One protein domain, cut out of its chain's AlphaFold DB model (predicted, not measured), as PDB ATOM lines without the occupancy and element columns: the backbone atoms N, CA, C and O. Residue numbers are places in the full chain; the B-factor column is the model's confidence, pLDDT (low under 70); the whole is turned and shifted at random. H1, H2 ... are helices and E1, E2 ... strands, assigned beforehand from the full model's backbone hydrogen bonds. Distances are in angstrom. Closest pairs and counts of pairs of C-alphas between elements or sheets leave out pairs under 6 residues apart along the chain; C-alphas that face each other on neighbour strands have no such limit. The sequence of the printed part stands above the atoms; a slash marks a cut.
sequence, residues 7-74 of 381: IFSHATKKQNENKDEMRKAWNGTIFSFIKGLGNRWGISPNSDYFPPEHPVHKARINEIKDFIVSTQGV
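What this domain is: This is residues 7 to 74 of the 381 residues of a protein of Diversispora epigaea (UniProt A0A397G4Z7). The long helix H4 packs beside strand E1 in the middle of a flat domain, while short helices H1, H2 and H3 make an open arc round the rest of E1. The printed part has 68 residues, mostly helix by class, with four named helices and one named strand, in the order H1, H2, H3, E1, H4. It is only just compact, close to loose, with a radius of gyration of the C-alphas of 12.7 A and spans of 32 by 31 by 15 A.

Where its parts are: H4, residues 55 to 69, runs 20.8 A from C-alpha 55 at (23.616, -28.337, 23.903) to C-alpha 69 at (33.306, -10.406, 19.846). E1 is residues 41 to 43, H3 residues 28 to 36, 12.1 A long, H2 residues 20 to 23 and H1 residues 13 to 17.

How they stand to each other: The closest C-alphas of E1 and H4, Gly 42 and Ile 64, are 5.9 A apart. E1 pairs with no named strand, but residues 7 to 8 pair parallel with its residues 42 to 43. H4, with residues 56 to 60 alone, only just touches H1, with 3 pairs of C-alphas within 8 A, the closest Glu 17 and Val 56 at 6.1 A. H1 and H2 only just touch, only at the corner, with 3 such pairs, the closest Gln 15 and Glu 21 at 5.2 A. H3 touches no helix. Every O i to N i+4 pair is within hydrogen-bond range in H1, H3 and H4; H2 is too short for one.

The domain as a whole: The C-alphas farthest apart, Lys 14 and Val 74, are 35.7 A apart. The printed part has no cut. The link from E1 to H4 is long, 11 residues. Residues 72 to 74 have pLDDT under 70.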
ATOM      1  N   ILE A   7      39.259 -22.049  12.757       89.00
ATOM      2  CA  ILE A   7      38.077 -22.918  12.876       89.00
ATOM      3  C   ILE A   7      38.311 -24.222  12.117       89.00
ATOM      4  O   ILE A   7      38.557 -24.210  10.914       89.00
ATOM      5  N   PHE A   8      38.205 -25.355  12.810       88.62
ATOM      6  CA  PHE A   8      38.344 -26.677  12.197       88.62
ATOM      7  C   PHE A   8      36.969 -27.224  11.787       88.62
ATOM      8  O   PHE A   8      36.108 -27.445  12.638       88.62
ATOM      9  N   SER A   9      36.759 -27.438  10.485       82.38
ATOM     10  CA  SER A   9      35.450 -27.764   9.894       82.38
ATOM     11  C   SER A   9      35.119 -29.261   9.800       82.38
ATOM     12  O   SER A   9      33.957 -29.610   9.622       82.38
ATOM     13  N   HIS A  10      36.099 -30.155   9.963       84.44
ATOM     14  CA  HIS A  10      35.932 -31.609   9.784       84.44
ATOM     15  C   HIS A  10      36.324 -32.413  11.033       84.44
ATOM     16  O   HIS A  10      37.049 -33.402  10.960       84.44
ATOM     17  N   ALA A  11      35.867 -31.970  12.202       85.81
ATOM     18  CA  ALA A  11      36.098 -32.684  13.453       85.81
ATOM     19  C   ALA A  11      35.138 -33.876  13.604       85.81
ATOM     20  O   ALA A  11      33.940 -33.763  13.344       85.81
ATOM     21  N   THR A  12      35.655 -35.004  14.091       88.94
ATOM     22  CA  THR A  12      34.869 -36.209  14.409       88.94
ATOM     23  C   THR A  12      33.837 -35.943  15.512       88.94
ATOM     24  O   THR A  12      33.973 -34.994  16.284       88.94
ATOM     25  N   LYS A  13      32.827 -36.816  15.656       89.50
ATOM     26  CA  LYS A  13      31.794 -36.682  16.703       89.50
ATOM     27  C   LYS A  13      32.384 -36.514  18.112       89.50
ATOM     28  O   LYS A  13      31.961 -35.615  18.833       89.50
ATOM     29  N   LYS A  14      33.417 -37.296  18.460       90.12
ATOM     30  CA  LYS A  14      34.133 -37.198  19.750       90.12
ATOM     31  C   LYS A  14      34.839 -35.852  19.941       90.12
ATOM     32  O   LYS A  14      34.817 -35.308  21.036       90.12
ATOM     33  N   GLN A  15      35.443 -35.309  18.883       88.75
ATOM     34  CA  GLN A  15      36.117 -34.005  18.922       88.75
ATOM     35  C   GLN A  15      35.118 -32.843  19.004       88.75
ATOM     36  O   GLN A  15      35.377 -31.857  19.685       88.75
ATOM     37  N   ASN A  16      33.966 -32.964  18.336       88.38
ATOM     38  CA  ASN A  16      32.874 -31.992  18.429       88.38
ATOM     39  C   ASN A  16      32.288 -31.940  19.856       88.38
ATOM     40  O   ASN A  16      32.021 -30.860  20.384       88.38
ATOM     41  N   GLU A  17      32.150 -33.104  20.498       87.81
ATOM     42  CA  GLU A  17      31.717 -33.236  21.891       87.81
ATOM     43  C   GLU A  17      32.765 -32.682  22.870       87.81
ATOM     44  O   GLU A  17      32.470 -31.767  23.642       87.81
ATOM     45  N   ASN A  18      34.018 -33.140  22.768       88.69
ATOM     46  CA  ASN A  18      35.128 -32.718  23.619       88.69
ATOM     47  C   ASN A  18      36.320 -32.183  22.800       88.69
ATOM     48  O   ASN A  18      37.050 -32.937  22.155       88.69
ATOM     49  N   LYS A  19      36.581 -30.873  22.907       85.31
ATOM     50  CA  LYS A  19      37.664 -30.192  22.178       85.31
ATOM     51  C   LYS A  19      39.068 -30.653  22.571       85.31
ATOM     52  O   LYS A  19      39.990 -30.540  21.764       85.31
ATOM     53  N   ASP A  20      39.253 -31.193  23.773       88.00
ATOM     54  CA  ASP A  20      40.567 -31.685  24.191       88.00
ATOM     55  C   ASP A  20      40.971 -32.946  23.413       88.00
ATOM     56  O   ASP A  20      42.162 -33.179  23.211       88.00
ATOM     57  N   GLU A  21      40.012 -33.693  22.852       89.25
ATOM     58  CA  GLU A  21      40.311 -34.774  21.902       89.25
ATOM     59  C   GLU A  21      40.926 -34.249  20.593       89.25
ATOM     60  O   GLU A  21      41.717 -34.945  19.960       89.25
ATOM     61  N   MET A  22      40.619 -33.009  20.187       85.44
ATOM     62  CA  MET A  22      41.243 -32.373  19.018       85.44
ATOM     63  C   MET A  22      42.690 -31.958  19.318       85.44
ATOM     64  O   MET A  22      43.566 -32.130  18.476       85.44
ATOM     65  N   ARG A  23      42.961 -31.473  20.538       85.56
ATOM     66  CA  ARG A  23      44.311 -31.057  20.958       85.56
ATOM     67  C   ARG A  23      45.302 -32.214  20.995       85.56
ATOM     68  O   ARG A  23      46.462 -32.025  20.641       85.56
ATOM     69  N   LYS A  24      44.848 -33.411  21.376       87.81
ATOM     70  CA  LYS A  24      45.682 -34.626  21.374       87.81
ATOM     71  C   LYS A  24      46.216 -34.980  19.981       87.81
ATOM     72  O   LYS A  24      47.226 -35.665  19.886       87.81
ATOM     73  N   ALA A  25      45.557 -34.519  18.916       84.31
ATOM     74  CA  ALA A  25      45.927 -34.809  17.533       84.31
ATOM     75  C   ALA A  25      46.879 -33.769  16.905       84.31
ATOM     76  O   ALA A  25      47.218 -33.884  15.728       84.31
ATOM     77  N   TRP A  26      47.292 -32.727  17.636       89.31
ATOM     78  CA  TRP A  26      48.118 -31.654  17.076       89.31
ATOM     79  C   TRP A  26      49.610 -31.996  17.032       89.31
ATOM     80  O   TRP A  26      50.172 -32.522  17.988       89.31
ATOM     81  N   ASN A  27      50.273 -31.614  15.935       86.62
ATOM     82  CA  ASN A  27      51.732 -31.645  15.811       86.62
ATOM     83  C   ASN A  27      52.365 -30.296  16.225       86.62
ATOM     84  O   ASN A  27      51.664 -29.303  16.434       86.62
ATOM     85  N   GLY A  28      53.699 -30.243  16.327       87.31
ATOM     86  CA  GLY A  28      54.423 -29.045  16.784       87.31
ATOM     87  C   GLY A  28      54.177 -27.791  15.933       87.31
ATOM     88  O   GLY A  28      54.131 -26.680  16.467       87.31
ATOM     89  N   THR A  29      53.945 -27.964  14.631       85.44
ATOM     90  CA  THR A  29      53.614 -26.871  13.708       85.44
ATOM     91  C   THR A  29      52.242 -26.283  14.018       85.44
ATOM     92  O   THR A  29      52.116 -25.070  14.175       85.44
ATOM     93  N   ILE A  30      51.223 -27.135  14.179       84.94
ATOM     94  CA  ILE A  30      49.862 -26.703  14.527       84.94
ATOM     95  C   ILE A  30      49.858 -26.054  15.910       84.94
ATOM     96  O   ILE A  30      49.273 -24.989  16.084       84.94
ATOM     97  N   PHE A  31      50.564 -26.633  16.882       86.62
ATOM     98  CA  PHE A  31      50.652 -26.062  18.223       86.62
ATOM     99  C   PHE A  31      51.268 -24.654  18.214       86.62
ATOM    100  O   PHE A  31      50.720 -23.732  18.818       86.62
ATOM    101  N   SER A  32      52.375 -24.469  17.488       86.75
ATOM    102  CA  SER A  32      53.047 -23.168  17.368       86.75
ATOM    103  C   SER A  32      52.170 -22.140  16.654       86.75
ATOM    104  O   SER A  32      52.087 -20.994  17.093       86.75
ATOM    105  N   PHE A  33      51.462 -22.565  15.604       84.19
ATOM    106  CA  PHE A  33      50.500 -21.734  14.889       84.19
ATOM    107  C   PHE A  33      49.359 -21.268  15.806       84.19
ATOM    108  O   PHE A  33      49.131 -20.068  15.929       84.19
ATOM    109  N   ILE A  34      48.696 -22.183  16.523       87.00
ATOM    110  CA  ILE A  34      47.588 -21.840  17.430       87.00
ATOM    111  C   ILE A  34      48.056 -20.950  18.592       87.00
ATOM    112  O   ILE A  34      47.354 -20.005  18.962       87.00
ATOM    113  N   LYS A  35      49.259 -21.191  19.130       85.75
ATOM    114  CA  LYS A  35      49.863 -20.320  20.149       85.75
ATOM    115  C   LYS A  35      50.110 -18.909  19.603       85.75
ATOM    116  O   LYS A  35      49.826 -17.940  20.302       85.75
ATOM    117  N   GLY A  36      50.562 -18.794  18.352       82.19
ATOM    118  CA  GLY A  36      50.721 -17.519  17.643       82.19
ATOM    119  C   GLY A  36      49.409 -16.759  17.408       82.19
ATOM    120  O   GLY A  36      49.442 -15.549  17.213       82.19
ATOM    121  N   LEU A  37      48.258 -17.440  17.482       80.62
ATOM    122  CA  LEU A  37      46.920 -16.837  17.402       80.62
ATOM    123  C   LEU A  37      46.327 -16.453  18.770       80.62
ATOM    124  O   LEU A  37      45.146 -16.097  18.856       80.62
ATOM    125  N   GLY A  38      47.105 -16.568  19.850       82.31
ATOM    126  CA  GLY A  38      46.622 -16.341  21.213       82.31
ATOM    127  C   GLY A  38      45.676 -17.441  21.702       82.31
ATOM    128  O   GLY A  38      44.808 -17.184  22.528       82.31
ATOM    129  N   ASN A  39      45.812 -18.665  21.174       84.50
ATOM    130  CA  ASN A  39      44.942 -19.811  21.466       84.50
ATOM    131  C   ASN A  39      43.456 -19.608  21.112       84.50
ATOM    132  O   ASN A  39      42.601 -20.322  21.642       84.50
ATOM    133  N   ARG A  40      43.138 -18.692  20.189       85.69
ATOM    134  CA  ARG A  40      41.778 -18.492  19.665       85.69
ATOM    135  C   ARG A  40      41.488 -19.468  18.535       85.69
ATOM    136  O   ARG A  40      41.809 -19.228  17.369       85.69
ATOM    137  N   TRP A  41      40.893 -20.594  18.891       90.50
ATOM    138  CA  TRP A  41      40.491 -21.607  17.931       90.50
ATOM    139  C   TRP A  41      39.226 -22.313  18.395       90.50
ATOM    140  O   TRP A  41      38.999 -22.486  19.591       90.50
ATOM    141  N   GLY A  42      38.425 -22.744  17.430       89.62
ATOM    142  CA  GLY A  42      37.178 -23.449  17.666       89.62
ATOM    143  C   GLY A  42      36.995 -24.613  16.703       89.62
ATOM    144  O   GLY A  42      37.734 -24.788  15.731       89.62
ATOM    145  N   ILE A  43      35.980 -25.417  16.983       91.50
ATOM    146  CA  ILE A  43      35.525 -26.486  16.098       91.50
ATOM    147  C   ILE A  43      34.192 -26.040  15.519       91.50
ATOM    148  O   ILE A  43      33.300 -25.648  16.271       91.50
ATOM    149  N   SER A  44      34.057 -26.099  14.195       90.75
ATOM    150  CA  SER A  44      32.765 -25.855  13.563       90.75
ATOM    151  C   SER A  44      31.782 -26.929  14.034       90.75
ATOM    152  O   SER A  44      32.099 -28.121  13.919       90.75
ATOM    153  N   PRO A  45      30.600 -26.554  14.551       87.75
ATOM    154  CA  PRO A  45      29.590 -27.537  14.910       87.75
ATOM    155  C   PRO A  45      29.178 -28.332  13.673       87.75
ATOM    156  O   PRO A  45      29.021 -27.773  12.584       87.75
ATOM    157  N   ASN A  46      28.988 -29.636  13.850       87.31
ATOM    158  CA  ASN A  46      28.469 -30.502  12.802       87.31
ATOM    159  C   ASN A  46      27.027 -30.920  13.125       87.31
ATOM    160  O   ASN A  46      26.794 -31.713  14.045       87.31
ATOM    161  N   SER A  47      26.083 -30.400  12.336       88.44
ATOM    162  CA  SER A  47      24.648 -30.668  12.471       88.44
ATOM    163  C   SER A  47      24.268 -32.137  12.237       88.44
ATOM    164  O   SER A  47      23.238 -32.566  12.752       88.44
ATOM    165  N   ASP A  48      25.103 -32.916  11.539       87.38
ATOM    166  CA  ASP A  48      24.885 -34.353  11.316       87.38
ATOM    167  C   ASP A  48      25.121 -35.174  12.595       87.38
ATOM    168  O   ASP A  48      24.549 -36.249  12.779       87.38
ATOM    169  N   TYR A  49      25.977 -34.686  13.501       89.31
ATOM    170  CA  TYR A  49      26.293 -35.366  14.763       89.31
ATOM    171  C   TYR A  49      25.434 -34.891  15.926       89.31
ATOM    172  O   TYR A  49      25.037 -35.705  16.765       89.31
ATOM    173  N   PHE A  50      25.191 -33.585  15.987       89.31
ATOM    174  CA  PHE A  50      24.421 -32.924  17.027       89.31
ATOM    175  C   PHE A  50      23.536 -31.877  16.344       89.31
ATOM    176  O   PHE A  50      24.094 -30.943  15.779       89.31
ATOM    177  N   PRO A  51      22.196 -31.989  16.367       88.94
ATOM    178  CA  PRO A  51      21.325 -31.008  15.718       88.94
ATOM    179  C   PRO A  51      21.445 -29.618  16.380       88.94
ATOM    180  O   PRO A  51      21.889 -29.532  17.525       88.94
ATOM    181  N   PRO A  52      21.020 -28.523  15.719       87.19
ATOM    182  CA  PRO A  52      21.177 -27.146  16.219       87.19
ATOM    183  C   PRO A  52      20.632 -26.879  17.629       87.19
ATOM    184  O   PRO A  52      21.174 -26.053  18.363       87.19
ATOM    185  N   GLU A  53      19.590 -27.604  18.040       88.69
ATOM    186  CA  GLU A  53      19.010 -27.472  19.381       88.69
ATOM    187  C   GLU A  53      19.801 -28.204  20.474       88.69
ATOM    188  O   GLU A  53      19.594 -27.956  21.664       88.69
ATOM    189  N   HIS A  54      20.739 -29.071  20.084       92.00
ATOM    190  CA  HIS A  54      21.548 -29.864  20.995       92.00
ATOM    191  C   HIS A  54      22.552 -28.978  21.761       92.00
ATOM    192  O   HIS A  54      23.240 -28.158  21.142       92.00
ATOM    193  N   PRO A  55      22.728 -29.170  23.084       90.62
ATOM    194  CA  PRO A  55      23.616 -28.337  23.903       90.62
ATOM    195  C   PRO A  55      25.055 -28.234  23.379       90.62
ATOM    196  O   PRO A  55      25.648 -27.158  23.410       90.62
ATOM    197  N   VAL A  56      25.602 -29.331  22.841       88.75
ATOM    198  CA  VAL A  56      26.958 -29.367  22.255       88.75
ATOM    199  C   VAL A  56      27.078 -28.447  21.036       88.75
ATOM    200  O   VAL A  56      28.068 -27.730  20.920       88.75
ATOM    201  N   HIS A  57      26.071 -28.414  20.155       89.62
ATOM    202  CA  HIS A  57      26.074 -27.538  18.975       89.62
ATOM    203  C   HIS A  57      26.068 -26.066  19.408       89.62
ATOM    204  O   HIS A  57      26.952 -25.293  19.030       89.62
ATOM    205  N   LYS A  58      25.152 -25.710  20.321       90.00
ATOM    206  CA  LYS A  58      25.057 -24.353  20.882       90.00
ATOM    207  C   LYS A  58      26.348 -23.914  21.575       90.00
ATOM    208  O   LYS A  58      26.778 -22.779  21.384       90.00
ATOM    209  N   ALA A  59      26.996 -24.807  22.325       90.19
ATOM    210  CA  ALA A  59      28.262 -24.513  22.994       90.19
ATOM    211  C   ALA A  59      29.388 -24.174  21.999       90.19
ATOM    212  O   ALA A  59      30.109 -23.200  22.209       90.19
ATOM    213  N   ARG A  60      29.512 -24.923  20.891       90.12
ATOM    214  CA  ARG A  60      30.533 -24.662  19.858       90.12
ATOM    215  C   ARG A  60      30.283 -23.356  19.113       90.12
ATOM    216  O   ARG A  60      31.222 -22.601  18.887       90.12
ATOM    217  N   ILE A  61      29.027 -23.050  18.786       88.75
ATOM    218  CA  ILE A  61      28.668 -21.757  18.185       88.75
ATOM    219  C   ILE A  61      28.993 -20.592  19.116       88.75
ATOM    220  O   ILE A  61      29.549 -19.594  18.658       88.75
ATOM    221  N   ASN A  62      28.645 -20.695  20.399       88.88
ATOM    222  CA  ASN A  62      28.876 -19.605  21.344       88.88
ATOM    223  C   ASN A  62      30.374 -19.344  21.547       88.88
ATOM    224  O   ASN A  62      30.783 -18.194  21.510       88.88
ATOM    225  N   GLU A  63      31.206 -20.388  21.606       88.50
ATOM    226  CA  GLU A  63      32.668 -20.247  21.683       88.50
ATOM    227  C   GLU A  63      33.248 -19.485  20.473       88.50
ATOM    228  O   GLU A  63      34.078 -18.590  20.629       88.50
ATOM    229  N   ILE A  64      32.770 -19.782  19.258       86.12
ATOM    230  CA  ILE A  64      33.190 -19.058  18.047       86.12
ATOM    231  C   ILE A  64      32.740 -17.595  18.102       86.12
ATOM    232  O   ILE A  64      33.514 -16.698  17.761       86.12
ATOM    233  N   LYS A  65      31.503 -17.342  18.545       85.69
ATOM    234  CA  LYS A  65      30.978 -15.981  18.714       85.69
ATOM    235  C   LYS A  65      31.794 -15.186  19.729       85.69
ATOM    236  O   LYS A  65      32.118 -14.036  19.446       85.69
ATOM    237  N   ASP A  66      32.185 -15.797  20.842       85.62
ATOM    238  CA  ASP A  66      32.988 -15.145  21.874       85.62
ATOM    239  C   ASP A  66      34.352 -14.707  21.324       85.62
ATOM    240  O   ASP A  66      34.779 -13.574  21.557       85.62
ATOM    241  N   PHE A  67      35.008 -15.536  20.503       85.62
ATOM    242  CA  PHE A  67      36.258 -15.135  19.850       85.62
ATOM    243  C   PHE A  67      36.071 -13.948  18.902       85.62
ATOM    244  O   PHE A  67      36.897 -13.032  18.904       85.62
ATOM    245  N   ILE A  68      34.987 -13.941  18.123       78.56
ATOM    246  CA  ILE A  68      34.677 -12.847  17.193       78.56
ATOM    247  C   ILE A  68      34.445 -11.548  17.971       78.56
ATOM    248  O   ILE A  68      35.072 -10.539  17.661       78.56
ATOM    249  N   VAL A  69      33.612 -11.583  19.015       78.62
ATOM    250  CA  VAL A  69      33.306 -10.406  19.846       78.62
ATOM    251  C   VAL A  69      34.548  -9.898  20.585       78.62
ATOM    252  O   VAL A  69      34.727  -8.692  20.728       78.62
ATOM    253  N   SER A  70      35.439 -10.792  21.017       73.56
ATOM    254  CA  SER A  70      36.669 -10.422  21.733       73.56
ATOM    255  C   SER A  70      37.774  -9.820  20.851       73.56
ATOM    256  O   SER A  70      38.784  -9.349  21.373       73.56
ATOM    257  N   THR A  71      37.631  -9.840  19.521       71.38
ATOM    258  CA  THR A  71      38.690  -9.381  18.613       71.38
ATOM    259  C   THR A  71      38.588  -7.867  18.394       71.38
ATOM    260  O   THR A  71      37.720  -7.392  17.669       71.38
ATOM    261  N   GLN A  72      39.489  -7.092  19.006       57.09
ATOM    262  CA  GLN A  72      39.580  -5.637  18.816       57.09
ATOM    263  C   GLN A  72      40.505  -5.282  17.639       57.09
ATOM    264  O   GLN A  72      41.720  -5.343  17.789       57.09
ATOM    265  N   GLY A  73      39.963  -4.876  16.484       58.69
ATOM    266  CA  GLY A  73      40.750  -4.320  15.370       58.69
ATOM    267  C   GLY A  73      39.965  -4.186  14.057       58.69
ATOM    268  O   GLY A  73      39.219  -5.087  13.686       58.69
ATOM    269  N   VAL A  74      40.124  -3.057  13.358       51.25
ATOM    270  CA  VAL A  74      39.445  -2.732  12.087       51.25
ATOM    271  C   VAL A  74      40.340  -3.145  10.906       51.25
ATOM    272  O   VAL A  74      41.474  -2.689  10.809       51.25
TER     273      VAL A  74